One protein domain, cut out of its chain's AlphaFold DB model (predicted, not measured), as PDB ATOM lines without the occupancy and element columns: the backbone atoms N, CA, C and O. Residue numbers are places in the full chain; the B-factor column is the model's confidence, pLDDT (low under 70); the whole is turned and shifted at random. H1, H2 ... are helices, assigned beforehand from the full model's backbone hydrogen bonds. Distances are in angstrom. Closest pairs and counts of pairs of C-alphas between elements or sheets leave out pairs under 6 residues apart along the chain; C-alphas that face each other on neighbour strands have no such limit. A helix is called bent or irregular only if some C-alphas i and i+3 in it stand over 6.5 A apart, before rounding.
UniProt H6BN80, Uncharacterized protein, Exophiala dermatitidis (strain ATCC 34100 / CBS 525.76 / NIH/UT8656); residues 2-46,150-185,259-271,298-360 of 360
ATOM      1  N   HIS A   2     -22.552  21.865 -32.821       38.66
ATOM      2  CA  HIS A   2     -23.285  22.394 -31.666       38.66
ATOM      3  C   HIS A   2     -22.800  21.753 -30.350       38.66
ATOM      4  O   HIS A   2     -23.150  22.223 -29.286       38.66
ATOM      5  N   ALA A   3     -21.933  20.734 -30.375       41.44
ATOM      6  CA  ALA A   3     -21.502  20.028 -29.164       41.44
ATOM      7  C   ALA A   3     -20.559  20.817 -28.230       41.44
ATOM      8  O   ALA A   3     -20.435  20.439 -27.074       41.44
ATOM      9  N   ILE A   4     -19.916  21.896 -28.690       44.62
ATOM     10  CA  ILE A   4     -18.994  22.688 -27.846       44.62
ATOM     11  C   ILE A   4     -19.711  23.889 -27.192       44.62
ATOM     12  O   ILE A   4     -19.187  24.469 -26.253       44.62
ATOM     13  N   GLY A   5     -20.940  24.221 -27.623       41.34
ATOM     14  CA  GLY A   5     -21.743  25.316 -27.043       41.34
ATOM     15  C   GLY A   5     -23.203  24.975 -26.706       41.34
ATOM     16  O   GLY A   5     -23.836  25.694 -25.948       41.34
ATOM     17  N   ALA A   6     -23.749  23.870 -27.223       42.09
ATOM     18  CA  ALA A   6     -25.087  23.345 -26.912       42.09
ATOM     19  C   ALA A   6     -25.036  22.065 -26.056       42.09
ATOM     20  O   ALA A   6     -26.063  21.422 -25.850       42.09
ATOM     21  N   SER A   7     -23.858  21.692 -25.542       50.69
ATOM     22  CA  SER A   7     -23.696  20.660 -24.504       50.69
ATOM     23  C   SER A   7     -24.534  20.961 -23.258       50.69
ATOM     24  O   SER A   7     -24.960  20.031 -22.583       50.69
ATOM     25  N   HIS A   8     -24.838  22.237 -23.007       53.06
ATOM     26  CA  HIS A   8     -25.685  22.706 -21.908       53.06
ATOM     27  C   HIS A   8     -27.186  22.434 -22.120       53.06
ATOM     28  O   HIS A   8     -27.958  22.520 -21.177       53.06
ATOM     29  N   ASN A   9     -27.610  22.009 -23.318       59.91
ATOM     30  CA  ASN A   9     -29.006  21.625 -23.582       59.91
ATOM     31  C   ASN A   9     -29.307  20.160 -23.214       59.91
ATOM     32  O   ASN A   9     -30.365  19.631 -23.563       59.91
ATOM     33  N   CYS A  10     -28.372  19.467 -22.559       72.62
ATOM     34  CA  CYS A  10     -28.607  18.121 -22.055       72.62
ATOM     35  C   CYS A  10     -29.563  18.170 -20.850       72.62
ATOM     36  O   CYS A  10     -29.456  19.079 -20.035       72.62
ATOM     37  N   PHE A  11     -30.467  17.193 -20.697       74.38
ATOM     38  CA  PHE A  11     -31.430  17.184 -19.581       74.38
ATOM     39  C   PHE A  11     -30.743  17.328 -18.212       74.38
ATOM     40  O   PHE A  11     -31.183  18.113 -17.383       74.38
ATOM     41  N   SER A  12     -29.615  16.642 -18.002       74.94
ATOM     42  CA  SER A  12     -28.829  16.748 -16.766       74.94
ATOM     43  C   SER A  12     -28.207  18.131 -16.555       74.94
ATOM     44  O   SER A  12     -28.076  18.571 -15.422       74.94
ATOM     45  N   CYS A  13     -27.826  18.808 -17.638       73.94
ATOM     46  CA  CYS A  13     -27.208  20.128 -17.624       73.94
ATOM     47  C   CYS A  13     -28.260  21.188 -17.292       73.94
ATOM     48  O   CYS A  13     -28.073  21.964 -16.368       73.94
ATOM     49  N   ILE A  14     -29.413  21.121 -17.965       78.69
ATOM     50  CA  ILE A  14     -30.575  21.971 -17.687       78.69
ATOM     51  C   ILE A  14     -31.022  21.790 -16.236       78.69
ATOM     52  O   ILE A  14     -31.243  22.768 -15.536       78.69
ATOM     53  N   GLN A  15     -31.106  20.547 -15.755       84.19
ATOM     54  CA  GLN A  15     -31.485  20.273 -14.371       84.19
ATOM     55  C   GLN A  15     -30.457  20.820 -13.369       84.19
ATOM     56  O   GLN A  15     -30.844  21.335 -12.322       84.19
ATOM     57  N   ALA A  16     -29.159  20.718 -13.667       81.44
ATOM     58  CA  ALA A  16     -28.113  21.306 -12.834       81.44
ATOM     59  C   ALA A  16     -28.231  22.837 -12.788       81.44
ATOM     60  O   ALA A  16     -28.259  23.400 -11.694       81.44
ATOM     61  N   ASP A  17     -28.417  23.484 -13.942       82.44
ATOM     62  CA  ASP A  17     -28.612  24.931 -14.049       82.44
ATOM     63  C   ASP A  17     -29.894  25.381 -13.328       82.44
ATOM     64  O   ASP A  17     -29.907  26.399 -12.638       82.44
ATOM     65  N   GLU A  18     -30.988  24.623 -13.423       86.69
ATOM     66  CA  GLU A  18     -32.225  24.887 -12.678       86.69
ATOM     67  C   GLU A  18     -32.009  24.779 -11.164       86.69
ATOM     68  O   GLU A  18     -32.485  25.629 -10.408       86.69
ATOM     69  N   MET A  19     -31.271  23.763 -10.705       88.44
ATOM     70  CA  MET A  19     -30.922  23.626  -9.290       88.44
ATOM     71  C   MET A  19     -30.000  24.751  -8.819       88.44
ATOM     72  O   MET A  19     -30.152  25.205  -7.687       88.44
ATOM     73  N   HIS A  20     -29.065  25.201  -9.656       88.38
ATOM     74  CA  HIS A  20     -28.157  26.313  -9.366       88.38
ATOM     75  C   HIS A  20     -28.910  27.637  -9.250       88.38
ATOM     76  O   HIS A  20     -28.893  28.260  -8.190       88.38
ATOM     77  N   ASN A  21     -29.722  27.971 -10.252       88.88
ATOM     78  CA  ASN A  21     -30.628  29.120 -10.207       88.88
ATOM     79  C   ASN A  21     -31.601  29.045  -9.016       88.88
ATOM     80  O   ASN A  21     -31.947  30.061  -8.411       88.88
ATOM     81  N   GLY A  22     -32.043  27.839  -8.653       91.06
ATOM     82  CA  GLY A  22     -32.869  27.599  -7.473       91.06
ATOM     83  C   GLY A  22     -32.170  27.963  -6.159       91.06
ATOM     84  O   GLY A  22     -32.824  28.475  -5.251       91.06
ATOM     85  N   ARG A  23     -30.851  27.750  -6.050       93.19
ATOM     86  CA  ARG A  23     -30.054  28.168  -4.882       93.19
ATOM     87  C   ARG A  23     -29.928  29.682  -4.815       93.19
ATOM     88  O   ARG A  23     -30.228  30.256  -3.771       93.19
ATOM     89  N   HIS A  24     -29.592  30.330  -5.929       94.62
ATOM     90  CA  HIS A  24     -29.496  31.793  -6.000       94.62
ATOM     91  C   HIS A  24     -30.819  32.476  -5.671       94.62
ATOM     92  O   HIS A  24     -30.840  33.445  -4.917       94.62
ATOM     93  N   ARG A  25     -31.937  31.915  -6.144       94.25
ATOM     94  CA  ARG A  25     -33.275  32.375  -5.765       94.25
ATOM     95  C   ARG A  25     -33.496  32.312  -4.253       94.25
ATOM     96  O   ARG A  25     -33.922  33.306  -3.684       94.25
ATOM     97  N   ARG A  26     -33.181  31.189  -3.599       94.31
ATOM     98  CA  ARG A  26     -33.335  31.052  -2.136       94.31
ATOM     99  C   ARG A  26     -32.457  32.033  -1.360       94.31
ATOM    100  O   ARG A  26     -32.879  32.550  -0.333       94.31
ATOM    101  N   ILE A  27     -31.243  32.295  -1.844       95.44
ATOM    102  CA  ILE A  27     -30.363  33.307  -1.245       95.44
ATOM    103  C   ILE A  27     -31.003  34.696  -1.380       95.44
ATOM    104  O   ILE A  27     -31.074  35.422  -0.394       95.44
ATOM    105  N   ALA A  28     -31.544  35.038  -2.553       94.94
ATOM    106  CA  ALA A  28     -32.263  36.296  -2.759       94.94
ATOM    107  C   ALA A  28     -33.530  36.420  -1.884       94.94
ATOM    108  O   ALA A  28     -33.821  37.508  -1.390       94.94
ATOM    109  N   GLU A  29     -34.254  35.318  -1.647       93.31
ATOM    110  CA  GLU A  29     -35.396  35.258  -0.714       93.31
ATOM    111  C   GLU A  29     -34.963  35.652   0.697       93.31
ATOM    112  O   GLU A  29     -35.504  36.597   1.271       93.31
ATOM    113  N   LEU A  30     -33.915  35.012   1.215       94.25
ATOM    114  CA  LEU A  30     -33.406  35.319   2.550       94.25
ATOM    115  C   LEU A  30     -32.805  36.725   2.664       94.25
ATOM    116  O   LEU A  30     -32.854  37.311   3.744       94.25
ATOM    117  N   LEU A  31     -32.245  37.284   1.587       94.19
ATOM    118  CA  LEU A  31     -31.780  38.675   1.583       94.19
ATOM    119  C   LEU A  31     -32.951  39.655   1.705       94.19
ATOM    120  O   LEU A  31     -32.878  40.605   2.484       94.19
ATOM    121  N   ASN A  32     -34.057  39.408   1.000       93.06
ATOM    122  CA  ASN A  32     -35.268  40.210   1.161       93.06
ATOM    123  C   ASN A  32     -35.828  40.111   2.586       93.06
ATOM    124  O   ASN A  32     -36.168  41.141   3.176       93.06
ATOM    125  N   ASP A  33     -35.864  38.906   3.159       91.12
ATOM    126  CA  ASP A  33     -36.291  38.692   4.546       91.12
ATOM    127  C   ASP A  33     -35.368  39.418   5.536       91.12
ATOM    128  O   ASP A  33     -35.839  40.080   6.462       91.12
ATOM    129  N   TYR A  34     -34.051  39.374   5.304       94.12
ATOM    130  CA  TYR A  34     -33.063  40.113   6.089       94.12
ATOM    131  C   TYR A  34     -33.330  41.622   6.053       94.12
ATOM    132  O   TYR A  34     -33.424  42.260   7.104       94.12
ATOM    133  N   HIS A  35     -33.500  42.204   4.864       91.69
ATOM    134  CA  HIS A  35     -33.772  43.635   4.730       91.69
ATOM    135  C   HIS A  35     -35.097  44.033   5.390       91.69
ATOM    136  O   HIS A  35     -35.161  45.065   6.060       91.69
ATOM    137  N   ALA A  36     -36.137  43.206   5.265       90.38
ATOM    138  CA  ALA A  36     -37.412  43.434   5.936       90.38
ATOM    139  C   ALA A  36     -37.268  43.409   7.469       90.38
ATOM    140  O   ALA A  36     -37.797  44.294   8.149       90.38
ATOM    141  N   ALA A  37     -36.510  42.451   8.012       89.81
ATOM    142  CA  ALA A  37     -36.255  42.331   9.445       89.81
ATOM    143  C   ALA A  37     -35.450  43.524   9.997       89.81
ATOM    144  O   ALA A  37     -35.807  44.081  11.036       89.81
ATOM    145  N   VAL A  38     -34.423  43.984   9.273       90.50
ATOM    146  CA  VAL A  38     -33.628  45.169   9.650       90.50
ATOM    147  C   VAL A  38     -34.485  46.440   9.656       90.50
ATOM    148  O   VAL A  38     -34.423  47.241  10.592       90.50
ATOM    149  N   VAL A  39     -35.345  46.625   8.648       89.19
ATOM    150  CA  VAL A  39     -36.276  47.765   8.604       89.19
ATOM    151  C   VAL A  39     -37.271  47.702   9.769       89.19
ATOM    152  O   VAL A  39     -37.519  48.719  10.422       89.19
ATOM    153  N   ALA A  40     -37.808  46.522  10.084       86.56
ATOM    154  CA  ALA A  40     -38.704  46.339  11.224       86.56
ATOM    155  C   ALA A  40     -38.025  46.681  12.564       86.56
ATOM    156  O   ALA A  40     -38.632  47.348  13.407       86.56
ATOM    157  N   GLU A  41     -36.758  46.295  12.743       85.94
ATOM    158  CA  GLU A  41     -35.974  46.642  13.931       85.94
ATOM    159  C   GLU A  41     -35.784  48.160  14.067       85.94
ATOM    160  O   GLU A  41     -36.052  48.725  15.134       85.94
ATOM    161  N   SER A  42     -35.409  48.841  12.978       83.50
ATOM    162  CA  SER A  42     -35.219  50.299  12.978       83.50
ATOM    163  C   SER A  42     -36.502  51.064  13.338       83.50
ATOM    164  O   SER A  42     -36.483  51.951  14.195       83.50
ATOM    165  N   ASN A  43     -37.651  50.650  12.793       82.81
ATOM    166  CA  ASN A  43     -38.952  51.262  13.079       82.81
ATOM    167  C   ASN A  43     -39.425  51.020  14.526       82.81
ATOM    168  O   ASN A  43     -40.069  51.882  15.133       82.81
ATOM    169  N   SER A  44     -39.100  49.859  15.103       77.88
ATOM    170  CA  SER A  44     -39.424  49.528  16.499       77.88
ATOM    171  C   SER A  44     -38.682  50.436  17.494       77.88
ATOM    172  O   SER A  44     -39.269  50.928  18.467       77.88
ATOM    173  N   LEU A  45     -37.409  50.738  17.208       68.69
ATOM    174  CA  LEU A  45     -36.576  51.661  17.989       68.69
ATOM    175  C   LEU A  45     -37.093  53.110  17.948       68.69
ATOM    176  O   LEU A  45     -37.084  53.792  18.978       68.69
ATOM    177  N   GLU A  46     -37.596  53.565  16.798       66.81
ATOM    178  CA  GLU A  46     -38.173  54.906  16.614       66.81
ATOM    179  C   GLU A  46     -39.472  55.082  17.434       66.81
ATOM    180  O   GLU A  46     -39.648  56.069  18.158       66.81
ATOM    181  N   GLY A 150     -41.763  39.581  -4.953       68.38
ATOM    182  CA  GLY A 150     -40.887  40.524  -5.675       68.38
ATOM    183  C   GLY A 150     -39.448  40.121  -6.011       68.38
ATOM    184  O   GLY A 150     -38.629  41.009  -6.234       68.38
ATOM    185  N   ILE A 151     -39.092  38.836  -6.050       80.38
ATOM    186  CA  ILE A 151     -37.743  38.454  -6.489       80.38
ATOM    187  C   ILE A 151     -37.707  38.469  -7.998       80.38
ATOM    188  O   ILE A 151     -38.124  37.533  -8.684       80.38
ATOM    189  N   HIS A 152     -37.232  39.595  -8.500       88.12
ATOM    190  CA  HIS A 152     -36.993  39.778  -9.905       88.12
ATOM    191  C   HIS A 152     -35.732  39.038 -10.344       88.12
ATOM    192  O   HIS A 152     -34.868  38.687  -9.536       88.12
ATOM    193  N   LYS A 153     -35.630  38.805 -11.653       88.81
ATOM    194  CA  LYS A 153     -34.470  38.138 -12.238       88.81
ATOM    195  C   LYS A 153     -33.182  38.906 -11.929       88.81
ATOM    196  O   LYS A 153     -32.187  38.268 -11.618       88.81
ATOM    197  N   GLU A 154     -33.222  40.239 -11.904       90.19
ATOM    198  CA  GLU A 154     -32.070  41.065 -11.536       90.19
ATOM    199  C   GLU A 154     -31.501  40.753 -10.146       90.19
ATOM    200  O   GLU A 154     -30.291  40.823  -9.972       90.19
ATOM    201  N   ASN A 155     -32.329  40.357  -9.175       90.88
ATOM    202  CA  ASN A 155     -31.849  40.004  -7.837       90.88
ATOM    203  C   ASN A 155     -31.128  38.650  -7.848       90.88
ATOM    204  O   ASN A 155     -30.134  38.470  -7.151       90.88
ATOM    205  N   ILE A 156     -31.618  37.706  -8.656       92.69
ATOM    206  CA  ILE A 156     -30.986  36.394  -8.843       92.69
ATOM    207  C   ILE A 156     -29.656  36.572  -9.581       92.69
ATOM    208  O   ILE A 156     -28.636  36.061  -9.128       92.69
ATOM    209  N   ASP A 157     -29.660  37.348 -10.668       90.69
ATOM    210  CA  ASP A 157     -28.466  37.660 -11.454       90.69
ATOM    211  C   ASP A 157     -27.435  38.422 -10.595       90.69
ATOM    212  O   ASP A 157     -26.248  38.118 -10.656       90.69
ATOM    213  N   PHE A 158     -27.869  39.347  -9.728       93.69
ATOM    214  CA  PHE A 158     -26.997  40.036  -8.771       93.69
ATOM    215  C   PHE A 158     -26.322  39.062  -7.801       93.69
ATOM    216  O   PHE A 158     -25.104  39.112  -7.635       93.69
ATOM    217  N   VAL A 159     -27.085  38.144  -7.194       94.25
ATOM    218  CA  VAL A 159     -26.524  37.102  -6.319       94.25
ATOM    219  C   VAL A 159     -25.515  36.245  -7.085       94.25
ATOM    220  O   VAL A 159     -24.410  36.029  -6.589       94.25
ATOM    221  N   ALA A 160     -25.851  35.812  -8.302       92.38
ATOM    222  CA  ALA A 160     -24.956  35.024  -9.144       92.38
ATOM    223  C   ALA A 160     -23.641  35.768  -9.438       92.38
ATOM    224  O   ALA A 160     -22.562  35.200  -9.263       92.38
ATOM    225  N   THR A 161     -23.723  37.050  -9.809       92.06
ATOM    226  CA  THR A 161     -22.554  37.900 -10.068       92.06
ATOM    227  C   THR A 161     -21.690  38.080  -8.820       92.06
ATOM    228  O   THR A 161     -20.467  38.062  -8.926       92.06
ATOM    229  N   ILE A 162     -22.275  38.234  -7.629       93.50
ATOM    230  CA  ILE A 162     -21.490  38.365  -6.391       93.50
ATOM    231  C   ILE A 162     -20.821  37.041  -5.992       93.50
ATOM    232  O   ILE A 162     -19.690  37.061  -5.507       93.50
ATOM    233  N   LEU A 163     -21.492  35.900  -6.188       92.25
ATOM    234  CA  LEU A 163     -20.984  34.587  -5.767       92.25
ATOM    235  C   LEU A 163     -19.938  34.000  -6.712       92.25
ATOM    236  O   LEU A 163     -18.991  33.363  -6.251       92.25
ATOM    237  N   HIS A 164     -20.112  34.183  -8.017       88.69
ATOM    238  CA  HIS A 164     -19.272  33.529  -9.025       88.69
ATOM    239  C   HIS A 164     -18.552  34.522  -9.940       88.69
ATOM    240  O   HIS A 164     -17.662  34.130 -10.685       88.69
ATOM    241  N   GLY A 165     -18.885  35.812  -9.859       85.62
ATOM    242  CA  GLY A 165     -18.423  36.816 -10.809       85.62
ATOM    243  C   GLY A 165     -19.314  36.894 -12.048       85.62
ATOM    244  O   GLY A 165     -20.263  36.133 -12.239       85.62
ATOM    245  N   ASP A 166     -19.016  37.853 -12.922       76.12
ATOM    246  CA  ASP A 166     -19.691  37.933 -14.213       76.12
ATOM    247  C   ASP A 166     -19.250  36.768 -15.105       76.12
ATOM    248  O   ASP A 166     -18.106  36.727 -15.557       76.12
ATOM    249  N   ALA A 167     -20.189  35.899 -15.491       59.22
ATOM    250  CA  ALA A 167     -19.952  34.821 -16.460       59.22
ATOM    251  C   ALA A 167     -19.383  35.322 -17.810       59.22
ATOM    252  O   ALA A 167     -18.771  34.568 -18.570       59.22
ATOM    253  N   LYS A 168     -19.549  36.620 -18.118       49.84
ATOM    254  CA  LYS A 168     -18.911  37.279 -19.271       49.84
ATOM    255  C   LYS A 168     -17.386  37.308 -19.165       49.84
ATOM    256  O   LYS A 168     -16.725  37.232 -20.195       49.84
ATOM    257  N   ASN A 169     -16.847  37.390 -17.950       45.62
ATOM    258  CA  ASN A 169     -15.415  37.292 -17.704       45.62
ATOM    259  C   ASN A 169     -14.939  35.838 -17.697       45.62
ATOM    260  O   ASN A 169     -13.800  35.600 -18.078       45.62
ATOM    261  N   ASP A 170     -15.783  34.858 -17.368       46.19
ATOM    262  CA  ASP A 170     -15.384  33.442 -17.346       46.19
ATOM    263  C   ASP A 170     -15.285  32.804 -18.730       46.19
ATOM    264  O   ASP A 170     -14.411  31.971 -18.961       46.19
ATOM    265  N   ALA A 171     -16.070  33.261 -19.708       43.72
ATOM    266  CA  ALA A 171     -15.821  32.904 -21.105       43.72
ATOM    267  C   ALA A 171     -14.499  33.495 -21.644       43.72
ATOM    268  O   ALA A 171     -13.993  33.016 -22.652       43.72
ATOM    269  N   SER A 172     -13.921  34.515 -20.997       40.72
ATOM    270  CA  SER A 172     -12.588  35.051 -21.328       40.72
ATOM    271  C   SER A 172     -11.468  34.583 -20.389       40.72
ATOM    272  O   SER A 172     -10.306  34.619 -20.784       40.72
ATOM    273  N   ASN A 173     -11.805  34.128 -19.179       38.91
ATOM    274  CA  ASN A 173     -10.872  33.660 -18.150       38.91
ATOM    275  C   ASN A 173     -10.778  32.138 -18.081       38.91
ATOM    276  O   ASN A 173      -9.862  31.615 -17.446       38.91
ATOM    277  N   HIS A 174     -11.663  31.402 -18.756       44.50
ATOM    278  CA  HIS A 174     -11.386  30.014 -19.058       44.50
ATOM    279  C   HIS A 174     -10.140  30.011 -19.954       44.50
ATOM    280  O   HIS A 174     -10.192  30.551 -21.061       44.50
ATOM    281  N   PRO A 175      -9.012  29.426 -19.521       45.81
ATOM    282  CA  PRO A 175      -7.775  29.471 -20.276       45.81
ATOM    283  C   PRO A 175      -7.980  28.932 -21.692       45.81
ATOM    284  O   PRO A 175      -7.295  29.399 -22.587       45.81
ATOM    285  N   LEU A 176      -8.907  27.986 -21.925       41.47
ATOM    286  CA  LEU A 176      -9.178  27.462 -23.277       41.47
ATOM    287  C   LEU A 176     -10.140  28.325 -24.111       41.47
ATOM    288  O   LEU A 176     -10.356  27.997 -25.271       41.47
ATOM    289  N   ALA A 177     -10.786  29.340 -23.536       43.47
ATOM    290  CA  ALA A 177     -11.785  30.141 -24.245       43.47
ATOM    291  C   ALA A 177     -11.218  31.464 -24.792       43.47
ATOM    292  O   ALA A 177     -11.772  32.012 -25.746       43.47
ATOM    293  N   SER A 178     -10.086  31.940 -24.260       47.69
ATOM    294  CA  SER A 178      -9.314  33.035 -24.862       47.69
ATOM    295  C   SER A 178      -8.429  32.578 -26.026       47.69
ATOM    296  O   SER A 178      -8.153  33.386 -26.914       47.69
ATOM    297  N   ASP A 179      -8.040  31.299 -26.053       56.78
ATOM    298  CA  ASP A 179      -7.262  30.698 -27.137       56.78
ATOM    299  C   ASP A 179      -8.127  30.607 -28.408       56.78
ATOM    300  O   ASP A 179      -8.948  29.703 -28.584       56.78
ATOM    301  N   LYS A 180      -7.954  31.563 -29.320       62.09
ATOM    302  CA  LYS A 180      -8.620  31.571 -30.632       62.09
ATOM    303  C   LYS A 180      -7.897  30.664 -31.624       62.09
ATOM    304  O   LYS A 180      -8.473  30.291 -32.648       62.09
ATOM    305  N   THR A 181      -6.643  30.322 -31.332       67.12
ATOM    306  CA  THR A 181      -5.745  29.561 -32.205       67.12
ATOM    307  C   THR A 181      -5.081  28.393 -31.472       67.12
ATOM    308  O   THR A 181      -4.928  28.394 -30.252       67.12
ATOM    309  N   ILE A 182      -4.670  27.363 -32.221       56.47
ATOM    310  CA  ILE A 182      -3.975  26.191 -31.662       56.47
ATOM    311  C   ILE A 182      -2.581  26.572 -31.139       56.47
ATOM    312  O   ILE A 182      -2.085  25.974 -30.185       56.47
ATOM    313  N   GLU A 183      -1.964  27.593 -31.732       67.25
ATOM    314  CA  GLU A 183      -0.672  28.142 -31.336       67.25
ATOM    315  C   GLU A 183      -0.722  28.755 -29.931       67.25
ATOM    316  O   GLU A 183       0.191  28.517 -29.140       67.25
ATOM    317  N   GLU A 184      -1.801  29.464 -29.586       68.62
ATOM    318  CA  GLU A 184      -2.028  30.010 -28.239       68.62
ATOM    319  C   GLU A 184      -2.169  28.883 -27.202       68.62
ATOM    320  O   GLU A 184      -1.490  28.898 -26.171       68.62
ATOM    321  N   VAL A 185      -2.920  27.820 -27.530       64.81
ATOM    322  CA  VAL A 185      -3.031  26.618 -26.679       64.81
ATOM    323  C   VAL A 185      -1.656  25.974 -26.458       64.81
ATOM    324  O   VAL A 185      -1.318  25.575 -25.340       64.81
ATOM    325  N   THR A 259     -21.204  40.618   3.160       95.06
ATOM    326  CA  THR A 259     -21.066  42.082   3.133       95.06
ATOM    327  C   THR A 259     -21.341  42.641   1.734       95.06
ATOM    328  O   THR A 259     -22.074  43.619   1.598       95.06
ATOM    329  N   ASN A 260     -20.826  41.993   0.684       94.56
ATOM    330  CA  ASN A 260     -21.076  42.381  -0.710       94.56
ATOM    331  C   ASN A 260     -22.536  42.171  -1.140       94.56
ATOM    332  O   ASN A 260     -23.037  42.912  -1.982       94.56
ATOM    333  N   LEU A 261     -23.231  41.204  -0.536       94.50
ATOM    334  CA  LEU A 261     -24.673  41.002  -0.704       94.50
ATOM    335  C   LEU A 261     -25.521  42.027   0.073       94.50
ATOM    336  O   LEU A 261     -26.743  42.009  -0.041       94.50
ATOM    337  N   GLY A 262     -24.898  42.925   0.845       93.00
ATOM    338  CA  GLY A 262     -25.584  43.983   1.589       93.00
ATOM    339  C   GLY A 262     -25.957  43.620   3.028       93.00
ATOM    340  O   GLY A 262     -26.714  44.359   3.660       93.00
ATOM    341  N   VAL A 263     -25.433  42.519   3.574       94.81
ATOM    342  CA  VAL A 263     -25.587  42.185   4.997       94.81
ATOM    343  C   VAL A 263     -24.628  43.042   5.821       94.81
ATOM    344  O   VAL A 263     -23.421  43.063   5.588       94.81
ATOM    345  N   HIS A 264     -25.152  43.759   6.813       92.06
ATOM    346  CA  HIS A 264     -24.344  44.613   7.677       92.06
ATOM    347  C   HIS A 264     -23.395  43.788   8.558       92.06
ATOM    348  O   HIS A 264     -23.812  42.835   9.221       92.06
ATOM    349  N   SER A 265     -22.130  44.213   8.640       88.38
ATOM    350  CA  SER A 265     -21.064  43.523   9.385       88.38
ATOM    351  C   SER A 265     -21.366  43.317  10.871       88.38
ATOM    352  O   SER A 265     -20.899  42.348  11.456       88.38
ATOM    353  N   THR A 266     -22.194  44.169  11.479       88.31
ATOM    354  CA  THR A 266     -22.627  44.047  12.882       88.31
ATOM    355  C   THR A 266     -23.505  42.828  13.153       88.31
ATOM    356  O   THR A 266     -23.588  42.386  14.295       88.31
ATOM    357  N   HIS A 267     -24.163  42.286  12.128       87.56
ATOM    358  CA  HIS A 267     -25.023  41.106  12.247       87.56
ATOM    359  C   HIS A 267     -24.298  39.821  11.830       87.56
ATOM    360  O   HIS A 267     -24.859  38.734  11.969       87.56
ATOM    361  N   ILE A 268     -23.062  39.929  11.326       87.31
ATOM    362  CA  ILE A 268     -22.258  38.790  10.893       87.31
ATOM    363  C   ILE A 268     -21.319  38.396  12.043       87.31
ATOM    364  O   ILE A 268     -20.409  39.156  12.372       87.31
ATOM    365  N   PRO A 269     -21.495  37.219  12.665       80.00
ATOM    366  CA  PRO A 269     -20.596  36.777  13.725       80.00
ATOM    367  C   PRO A 269     -19.196  36.499  13.158       80.00
ATOM    368  O   PRO A 269     -19.038  35.660  12.266       80.00
ATOM    369  N   THR A 270     -18.183  37.201  13.676       73.88
ATOM    370  CA  THR A 270     -16.780  37.041  13.263       73.88
ATOM    371  C   THR A 270     -16.080  35.895  14.002       73.88
ATOM    372  O   THR A 270     -16.316  35.705  15.198       73.88
ATOM    373  N   PRO A 271     -15.176  35.145  13.341       65.88
ATOM    374  CA  PRO A 271     -14.494  33.997  13.948       65.88
ATOM    375  C   PRO A 271     -13.599  34.371  15.145       65.88
ATOM    376  O   PRO A 271     -13.375  33.541  16.026       65.88
ATOM    377  N   ALA A 298     -32.511  38.139  17.273       87.12
ATOM    378  CA  ALA A 298     -32.403  36.683  17.170       87.12
ATOM    379  C   ALA A 298     -32.952  36.168  15.830       87.12
ATOM    380  O   ALA A 298     -32.404  35.220  15.272       87.12
ATOM    381  N   GLU A 299     -33.991  36.817  15.300       89.31
ATOM    382  CA  GLU A 299     -34.519  36.541  13.961       89.31
ATOM    383  C   GLU A 299     -33.492  36.908  12.882       89.31
ATOM    384  O   GLU A 299     -33.147  36.065  12.055       89.31
ATOM    385  N   ILE A 300     -32.902  38.107  12.957       90.69
ATOM    386  CA  ILE A 300     -31.838  38.534  12.038       90.69
ATOM    387  C   ILE A 300     -30.636  37.582  12.110       90.69
ATOM    388  O   ILE A 300     -30.128  37.156  11.075       90.69
ATOM    389  N   ALA A 301     -30.207  37.185  13.311       91.31
ATOM    390  CA  ALA A 301     -29.108  36.235  13.475       91.31
ATOM    391  C   ALA A 301     -29.414  34.862  12.849       91.31
ATOM    392  O   ALA A 301     -28.532  34.255  12.240       91.31
ATOM    393  N   ALA A 302     -30.656  34.376  12.956       92.81
ATOM    394  CA  ALA A 302     -31.078  33.127  12.324       92.81
ATOM    395  C   ALA A 302     -31.084  33.232  10.789       92.81
ATOM    396  O   ALA A 302     -30.603  32.321  10.113       92.81
ATOM    397  N   ILE A 303     -31.564  34.354  10.237       94.00
ATOM    398  CA  ILE A 303     -31.532  34.618   8.790       94.00
ATOM    399  C   ILE A 303     -30.083  34.657   8.289       94.00
ATOM    400  O   ILE A 303     -29.750  33.972   7.323       94.00
ATOM    401  N   VAL A 304     -29.194  35.384   8.977       94.50
ATOM    402  CA  VAL A 304     -27.768  35.475   8.611       94.50
ATOM    403  C   VAL A 304     -27.071  34.115   8.709       94.50
ATOM    404  O   VAL A 304     -26.266  33.776   7.841       94.50
ATOM    405  N   ALA A 305     -27.395  33.295   9.712       94.31
ATOM    406  CA  ALA A 305     -26.859  31.938   9.819       94.31
ATOM    407  C   ALA A 305     -27.286  31.050   8.636       94.31
ATOM    408  O   ALA A 305     -26.457  30.327   8.079       94.31
ATOM    409  N   ASN A 306     -28.550  31.146   8.211       95.19
ATOM    410  CA  ASN A 306     -29.055  30.428   7.039       95.19
ATOM    411  C   ASN A 306     -28.413  30.933   5.737       95.19
ATOM    412  O   ASN A 306     -28.020  30.117   4.904       95.19
ATOM    413  N   LEU A 307     -28.240  32.251   5.583       95.88
ATOM    414  CA  LEU A 307     -27.509  32.843   4.457       95.88
ATOM    415  C   LEU A 307     -26.071  32.315   4.397       95.88
ATOM    416  O   LEU A 307     -25.643  31.844   3.348       95.88
ATOM    417  N   LYS A 308     -25.346  32.312   5.525       94.94
ATOM    418  CA  LYS A 308     -23.977  31.767   5.608       94.94
ATOM    419  C   LYS A 308     -23.930  30.302   5.164       94.94
ATOM    420  O   LYS A 308     -23.026  29.924   4.423       94.94
ATOM    421  N   ALA A 309     -24.899  29.488   5.588       95.25
ATOM    422  CA  ALA A 309     -24.974  28.079   5.209       95.25
ATOM    423  C   ALA A 309     -25.240  27.886   3.706       95.25
ATOM    424  O   ALA A 309     -24.525  27.117   3.066       95.25
ATOM    425  N   LEU A 310     -26.212  28.607   3.133       95.50
ATOM    426  CA  LEU A 310     -26.540  28.502   1.707       95.50
ATOM    427  C   LEU A 310     -25.418  29.020   0.806       95.50
ATOM    428  O   LEU A 310     -25.112  28.381  -0.194       95.50
ATOM    429  N   VAL A 311     -24.788  30.142   1.167       96.06
ATOM    430  CA  VAL A 311     -23.641  30.684   0.426       96.06
ATOM    431  C   VAL A 311     -22.478  29.693   0.453       96.06
ATOM    432  O   VAL A 311     -21.889  29.420  -0.588       96.06
ATOM    433  N   LYS A 312     -22.173  29.101   1.616       95.00
ATOM    434  CA  LYS A 312     -21.123  28.078   1.726       95.00
ATOM    435  C   LYS A 312     -21.421  26.861   0.847       95.00
ATOM    436  O   LYS A 312     -20.545  26.429   0.104       95.00
ATOM    437  N   GLU A 313     -22.640  26.325   0.924       94.81
ATOM    438  CA  GLU A 313     -23.053  25.171   0.114       94.81
ATOM    439  C   GLU A 313     -22.988  25.481  -1.387       94.81
ATOM    440  O   GLU A 313     -22.571  24.631  -2.174       94.81
ATOM    441  N   ASP A 314     -23.393  26.686  -1.798       94.81
ATOM    442  CA  ASP A 314     -23.374  27.086  -3.203       94.81
ATOM    443  C   ASP A 314     -21.949  27.231  -3.744       94.81
ATOM    444  O   ASP A 314     -21.662  26.693  -4.810       94.81
ATOM    445  N   LEU A 315     -21.038  27.856  -2.989       92.75
ATOM    446  CA  LEU A 315     -19.625  27.970  -3.369       92.75
ATOM    447  C   LEU A 315     -18.962  26.594  -3.520       92.75
ATOM    448  O   LEU A 315     -18.332  26.325  -4.542       92.75
ATOM    449  N   GLU A 316     -19.152  25.700  -2.546       91.94
ATOM    450  CA  GLU A 316     -18.589  24.345  -2.588       91.94
ATOM    451  C   GLU A 316     -19.149  23.537  -3.766       91.94
ATOM    452  O   GLU A 316     -18.412  22.868  -4.499       91.94
ATOM    453  N   ARG A 317     -20.469  23.606  -3.980       90.81
ATOM    454  CA  ARG A 317     -21.110  22.881  -5.076       90.81
ATOM    455  C   ARG A 317     -20.691  23.446  -6.432       90.81
ATOM    456  O   ARG A 317     -20.392  22.657  -7.321       90.81
ATOM    457  N   HIS A 318     -20.615  24.765  -6.578       88.56
ATOM    458  CA  HIS A 318     -20.168  25.404  -7.810       88.56
ATOM    459  C   HIS A 318     -18.719  25.028  -8.149       88.56
ATOM    460  O   HIS A 318     -18.422  24.656  -9.283       88.56
ATOM    461  N   GLU A 319     -17.817  25.025  -7.164       87.69
ATOM    462  CA  GLU A 319     -16.436  24.584  -7.375       87.69
ATOM    463  C   GLU A 319     -16.368  23.107  -7.802       87.69
ATOM    464  O   GLU A 319     -15.627  22.748  -8.723       87.69
ATOM    465  N   ASN A 320     -17.172  22.241  -7.178       87.94
ATOM    466  CA  ASN A 320     -17.277  20.834  -7.567       87.94
ATOM    467  C   ASN A 320     -17.806  20.674  -9.004       87.94
ATOM    468  O   ASN A 320     -17.210  19.933  -9.788       87.94
ATOM    469  N   GLU A 321     -18.871  21.394  -9.367       83.69
ATOM    470  CA  GLU A 321     -19.466  21.398 -10.711       83.69
ATOM    471  C   GLU A 321     -18.453  21.868 -11.772       83.69
ATOM    472  O   GLU A 321     -18.307  21.240 -12.833       83.69
ATOM    473  N   LEU A 322     -17.684  22.923 -11.474       81.88
ATOM    474  CA  LEU A 322     -16.573  23.362 -12.313       81.88
ATOM    475  C   LEU A 322     -15.553  22.235 -12.450       81.88
ATOM    476  O   LEU A 322     -15.266  21.809 -13.570       81.88
ATOM    477  N   ARG A 323     -15.034  21.694 -11.342       82.88
ATOM    478  CA  ARG A 323     -14.004  20.640 -11.354       82.88
ATOM    479  C   ARG A 323     -14.429  19.424 -12.176       82.88
ATOM    480  O   ARG A 323     -13.644  18.922 -12.979       82.88
ATOM    481  N   GLU A 324     -15.670  18.973 -12.037       81.38
ATOM    482  CA  GLU A 324     -16.226  17.890 -12.854       81.38
ATOM    483  C   GLU A 324     -16.289  18.252 -14.339       81.38
ATOM    484  O   GLU A 324     -16.012  17.414 -15.202       81.38
ATOM    485  N   THR A 325     -16.628  19.498 -14.662       78.69
ATOM    486  CA  THR A 325     -16.604  20.014 -16.037       78.69
ATOM    487  C   THR A 325     -15.189  19.974 -16.618       78.69
ATOM    488  O   THR A 325     -15.001  19.459 -17.723       78.69
ATOM    489  N   TRP A 326     -14.175  20.383 -15.851       76.25
ATOM    490  CA  TRP A 326     -12.764  20.285 -16.241       76.25
ATOM    491  C   TRP A 326     -12.307  18.838 -16.441       76.25
ATOM    492  O   TRP A 326     -11.639  18.521 -17.429       76.25
ATOM    493  N   VAL A 327     -12.694  17.930 -15.542       80.25
ATOM    494  CA  VAL A 327     -12.376  16.499 -15.653       80.25
ATOM    495  C   VAL A 327     -13.009  15.898 -16.906       80.25
ATOM    496  O   VAL A 327     -12.329  15.176 -17.644       80.25
ATOM    497  N   ARG A 328     -14.277  16.226 -17.192       80.38
ATOM    498  CA  ARG A 328     -14.978  15.796 -18.410       80.38
ATOM    499  C   ARG A 328     -14.306  16.343 -19.667       80.38
ATOM    500  O   ARG A 328     -14.043  15.566 -20.585       80.38
ATOM    501  N   ALA A 329     -13.953  17.627 -19.688       74.50
ATOM    502  CA  ALA A 329     -13.236  18.243 -20.803       74.50
ATOM    503  C   ALA A 329     -11.870  17.575 -21.036       74.50
ATOM    504  O   ALA A 329     -11.546  17.172 -22.152       74.50
ATOM    505  N   GLY A 330     -11.085  17.362 -19.977       76.56
ATOM    506  CA  GLY A 330      -9.808  16.653 -20.065       76.56
ATOM    507  C   GLY A 330      -9.961  15.186 -20.484       76.56
ATOM    508  O   GLY A 330      -9.115  14.644 -21.195       76.56
ATOM    509  N   GLY A 331     -11.033  14.510 -20.061       77.88
ATOM    510  CA  GLY A 331     -11.389  13.162 -20.517       77.88
ATOM    511  C   GLY A 331     -11.696  13.117 -22.015       77.88
ATOM    512  O   GLY A 331     -11.141  12.282 -22.726       77.88
ATOM    513  N   PHE A 332     -12.498  14.066 -22.503       77.69
ATOM    514  CA  PHE A 332     -12.810  14.222 -23.924       77.69
ATOM    515  C   PHE A 332     -11.542  14.391 -24.768       77.69
ATOM    516  O   PHE A 332     -11.343  13.646 -25.727       77.69
ATOM    517  N   TRP A 333     -10.644  15.301 -24.376       77.25
ATOM    518  CA  TRP A 333      -9.400  15.543 -25.114       77.25
ATOM    519  C   TRP A 333      -8.470  14.328 -25.144       77.25
ATOM    520  O   TRP A 333      -7.843  14.069 -26.170       77.25
ATOM    521  N   ARG A 334      -8.418  13.550 -24.057       80.38
ATOM    522  CA  ARG A 334      -7.654  12.293 -24.001       80.38
ATOM    523  C   ARG A 334      -8.253  11.198 -24.883       80.38
ATOM    524  O   ARG A 334      -7.497  10.444 -25.484       80.38
ATOM    525  N   TYR A 335      -9.581  11.104 -24.949       79.19
ATOM    526  CA  TYR A 335     -10.275  10.061 -25.708       79.19
ATOM    527  C   TYR A 335     -10.305  10.341 -27.213       79.19
ATOM    528  O   TYR A 335      -9.938   9.488 -28.015       79.19
ATOM    529  N   VAL A 336     -10.744  11.540 -27.603       82.94
ATOM    530  CA  VAL A 336     -10.892  11.921 -29.012       82.94
ATOM    531  C   VAL A 336      -9.514  12.170 -29.632       82.94
ATOM    532  O   VAL A 336      -9.232  11.724 -30.741       82.94
ATOM    533  N   GLY A 337      -8.621  12.839 -28.900       85.00
ATOM    534  CA  GLY A 337      -7.338  13.285 -29.428       85.00
ATOM    535  C   GLY A 337      -7.486  14.376 -30.497       85.00
ATOM    536  O   GLY A 337      -8.545  14.583 -31.093       85.00
ATOM    537  N   LYS A 338      -6.389  15.092 -30.770       78.94
ATOM    538  CA  LYS A 338      -6.400  16.249 -31.682       78.94
ATOM    539  C   LYS A 338      -6.874  15.892 -33.096       78.94
ATOM    540  O   LYS A 338      -7.715  16.576 -33.663       78.94
ATOM    541  N   ALA A 339      -6.384  14.784 -33.652       81.62
ATOM    542  CA  ALA A 339      -6.668  14.415 -35.039       81.62
ATOM    543  C   ALA A 339      -8.146  14.071 -35.298       81.62
ATOM    544  O   ALA A 339      -8.672  14.371 -36.368       81.62
ATOM    545  N   VAL A 340      -8.832  13.427 -34.346       81.19
ATOM    546  CA  VAL A 340     -10.267  13.131 -34.496       81.19
ATOM    547  C   VAL A 340     -11.081  14.408 -34.319       81.19
ATOM    548  O   VAL A 340     -12.015  14.627 -35.086       81.19
ATOM    549  N   PHE A 341     -10.698  15.266 -33.370       79.00
ATOM    550  CA  PHE A 341     -11.338  16.562 -33.166       79.00
ATOM    551  C   PHE A 341     -11.274  17.434 -34.425       79.00
ATOM    552  O   PHE A 341     -12.303  17.950 -34.863       79.00
ATOM    553  N   ASP A 342     -10.101  17.536 -35.052       82.44
ATOM    554  CA  ASP A 342      -9.907  18.302 -36.288       82.44
ATOM    555  C   ASP A 342     -10.818  17.767 -37.409       82.44
ATOM    556  O   ASP A 342     -11.548  18.534 -38.039       82.44
ATOM    557  N   ARG A 343     -10.892  16.438 -37.580       83.25
ATOM    558  CA  ARG A 343     -11.804  15.808 -38.554       83.25
ATOM    559  C   ARG A 343     -13.278  16.069 -38.250       83.25
ATOM    560  O   ARG A 343     -14.038  16.391 -39.157       83.25
ATOM    561  N   MET A 344     -13.703  15.935 -36.992       77.50
ATOM    562  CA  MET A 344     -15.086  16.221 -36.584       77.50
ATOM    563  C   MET A 344     -15.450  17.689 -36.823       77.50
ATOM    564  O   MET A 344     -16.562  17.991 -37.255       77.50
ATOM    565  N   THR A 345     -14.500  18.591 -36.577       81.25
ATOM    566  CA  THR A 345     -14.636  20.028 -36.822       81.25
ATOM    567  C   THR A 345     -14.796  20.322 -38.306       81.25
ATOM    568  O   THR A 345     -15.664  21.100 -38.690       81.25
ATOM    569  N   GLU A 346     -13.990  19.684 -39.148       83.62
ATOM    570  CA  GLU A 346     -14.039  19.851 -40.597       83.62
ATOM    571  C   GLU A 346     -15.329  19.289 -41.204       83.62
ATOM    572  O   GLU A 346     -15.990  19.969 -41.987       83.62
ATOM    573  N   ILE A 347     -15.770  18.109 -40.756       83.00
ATOM    574  CA  ILE A 347     -17.085  17.553 -41.117       83.00
ATOM    575  C   ILE A 347     -18.190  18.543 -40.746       83.00
ATOM    576  O   ILE A 347     -19.041  18.857 -41.568       83.00
ATOM    577  N   ALA A 348     -18.149  19.091 -39.535       78.88
ATOM    578  CA  ALA A 348     -19.146  20.033 -39.048       78.88
ATOM    579  C   ALA A 348     -19.175  21.395 -39.761       78.88
ATOM    580  O   ALA A 348     -20.173  22.100 -39.623       78.88
ATOM    581  N   LYS A 349     -18.100  21.793 -40.451       80.75
ATOM    582  CA  LYS A 349     -18.097  22.985 -41.316       80.75
ATOM    583  C   LYS A 349     -18.816  22.716 -42.633       80.75
ATOM    584  O   LYS A 349     -19.443  23.613 -43.178       80.75
ATOM    585  N   ASN A 350     -18.739  21.476 -43.108       86.06
ATOM    586  CA  ASN A 350     -19.220  21.084 -44.426       86.06
ATOM    587  C   ASN A 350     -20.597  20.407 -44.391       86.06
ATOM    588  O   ASN A 350     -21.223  20.264 -45.437       86.06
ATOM    589  N   LEU A 351     -21.068  19.965 -43.222       83.56
ATOM    590  CA  LEU A 351     -22.325  19.245 -43.035       83.56
ATOM    591  C   LEU A 351     -23.166  19.885 -41.932       83.56
ATOM    592  O   LEU A 351     -22.718  20.040 -40.791       83.56
ATOM    593  N   ASP A 352     -24.420  20.181 -42.263       75.62
ATOM    594  CA  ASP A 352     -25.444  20.473 -41.277       75.62
ATOM    595  C   ASP A 352     -25.749  19.189 -40.509       75.62
ATOM    596  O   ASP A 352     -26.246  18.202 -41.041       75.62
ATOM    597  N   TRP A 353     -25.440  19.203 -39.223       71.75
ATOM    598  CA  TRP A 353     -25.611  18.064 -38.334       71.75
ATOM    599  C   TRP A 353     -27.084  17.688 -38.108       71.75
ATOM    600  O   TRP A 353     -27.352  16.550 -37.731       71.75
ATOM    601  N   LYS A 354     -28.032  18.622 -38.299       70.38
ATOM    602  CA  LYS A 354     -29.459  18.370 -38.053       70.38
ATOM    603  C   LYS A 354     -30.138  17.720 -39.253       70.38
ATOM    604  O   LYS A 354     -30.990  16.854 -39.080       70.38
ATOM    605  N   THR A 355     -29.768  18.145 -40.456       82.12
ATOM    606  CA  THR A 355     -30.358  17.647 -41.708       82.12
ATOM    607  C   THR A 355     -29.470  16.635 -42.431       82.12
ATOM    608  O   THR A 355     -29.946  15.934 -43.319       82.12
ATOM    609  N   GLY A 356     -28.186  16.546 -42.075       82.00
ATOM    610  CA  GLY A 356     -27.184  15.774 -42.810       82.00
ATOM    611  C   GLY A 356     -26.844  16.365 -44.183       82.00
ATOM    612  O   GLY A 356     -26.117  15.734 -44.951       82.00
ATOM    613  N   ALA A 357     -27.372  17.544 -44.523       83.31
ATOM    614  CA  ALA A 357     -27.129  18.192 -45.804       83.31
ATOM    615  C   ALA A 357     -25.761  18.881 -45.814       83.31
ATOM    616  O   ALA A 357     -25.289  19.368 -44.786       83.31
ATOM    617  N   LYS A 358     -25.115  18.951 -46.982       89.00
ATOM    618  CA  LYS A 358     -23.894  19.747 -47.118       89.00
ATOM    619  C   LYS A 358     -24.230  21.234 -47.025       89.00
ATOM    620  O   LYS A 358     -25.158  21.693 -47.689       89.00
ATOM    621  N   LEU A 359     -23.473  21.960 -46.210       77.62
ATOM    622  CA  LEU A 359     -23.522  23.419 -46.157       77.62
ATOM    623  C   LEU A 359     -22.800  23.934 -47.410       77.62
ATOM    624  O   LEU A 359     -21.631  23.602 -47.615       77.62
ATOM    625  N   HIS A 360     -23.539  24.620 -48.282       72.00
ATOM    626  CA  HIS A 360     -23.066  25.115 -49.580       72.00
ATOM    627  C   HIS A 360     -22.461  26.511 -49.493       72.00
ATOM    628  O   HIS A 360     -22.996  27.328 -48.709       72.00
TER     629      HIS A 360
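This is residues 2 to 46, 150 to 185, 259 to 271 and 298 to 360 of the 360 residues of an uncharacterized protein of Exophiala dermatitidis (strain ATCC 34100 / CBS 525.76 / NIH/UT8656) (UniProt H6BN80). Two long helices, H1 and H6a, run partly side by side, H2 crosses them, and H6 turns as an L into H6b. Small H3, H4 and H5 trail from H2. The printed part, 157 residues with six named helices, is all helix and loose, radius of gyration of the C-alphas 22.0 A, spans 74 by 34 by 24 A.

H1, residues 11 to 46, touches H2, residues 153 to 164; C-alphas 25 and 156 come closest, 5.6 A. H3, 167 to 173, H4, 175 to 178, and H5, 182 to 185, follow by tight links. H6, one helix by its hydrogen bonds, is bent, C-alphas 335 and 338 being 9.4 A apart: arms H6a, 298 to 335, and H6b, 338 to 350. H6a touches H1 at a shallow 20 degrees, opposite ways; C-alphas 300 and 34 come closest, 6.3 A. O i to N i+4 pairs are within hydrogen-bond range throughout H1, H2, H6a and H6b, 2 of 3 in H3.

H1, 52.7 A long, begins at (-31.430, 17.184, -19.581); H6b ends at (-19.220, 21.084, -44.426).

Cuts omit 47 to 149, 186 to 258 and 272 to 297, gaps 26.7, 38.1 and 18.4 A. In the model 31 printed residues have pLDDT under 70, among them residues 167 to 185.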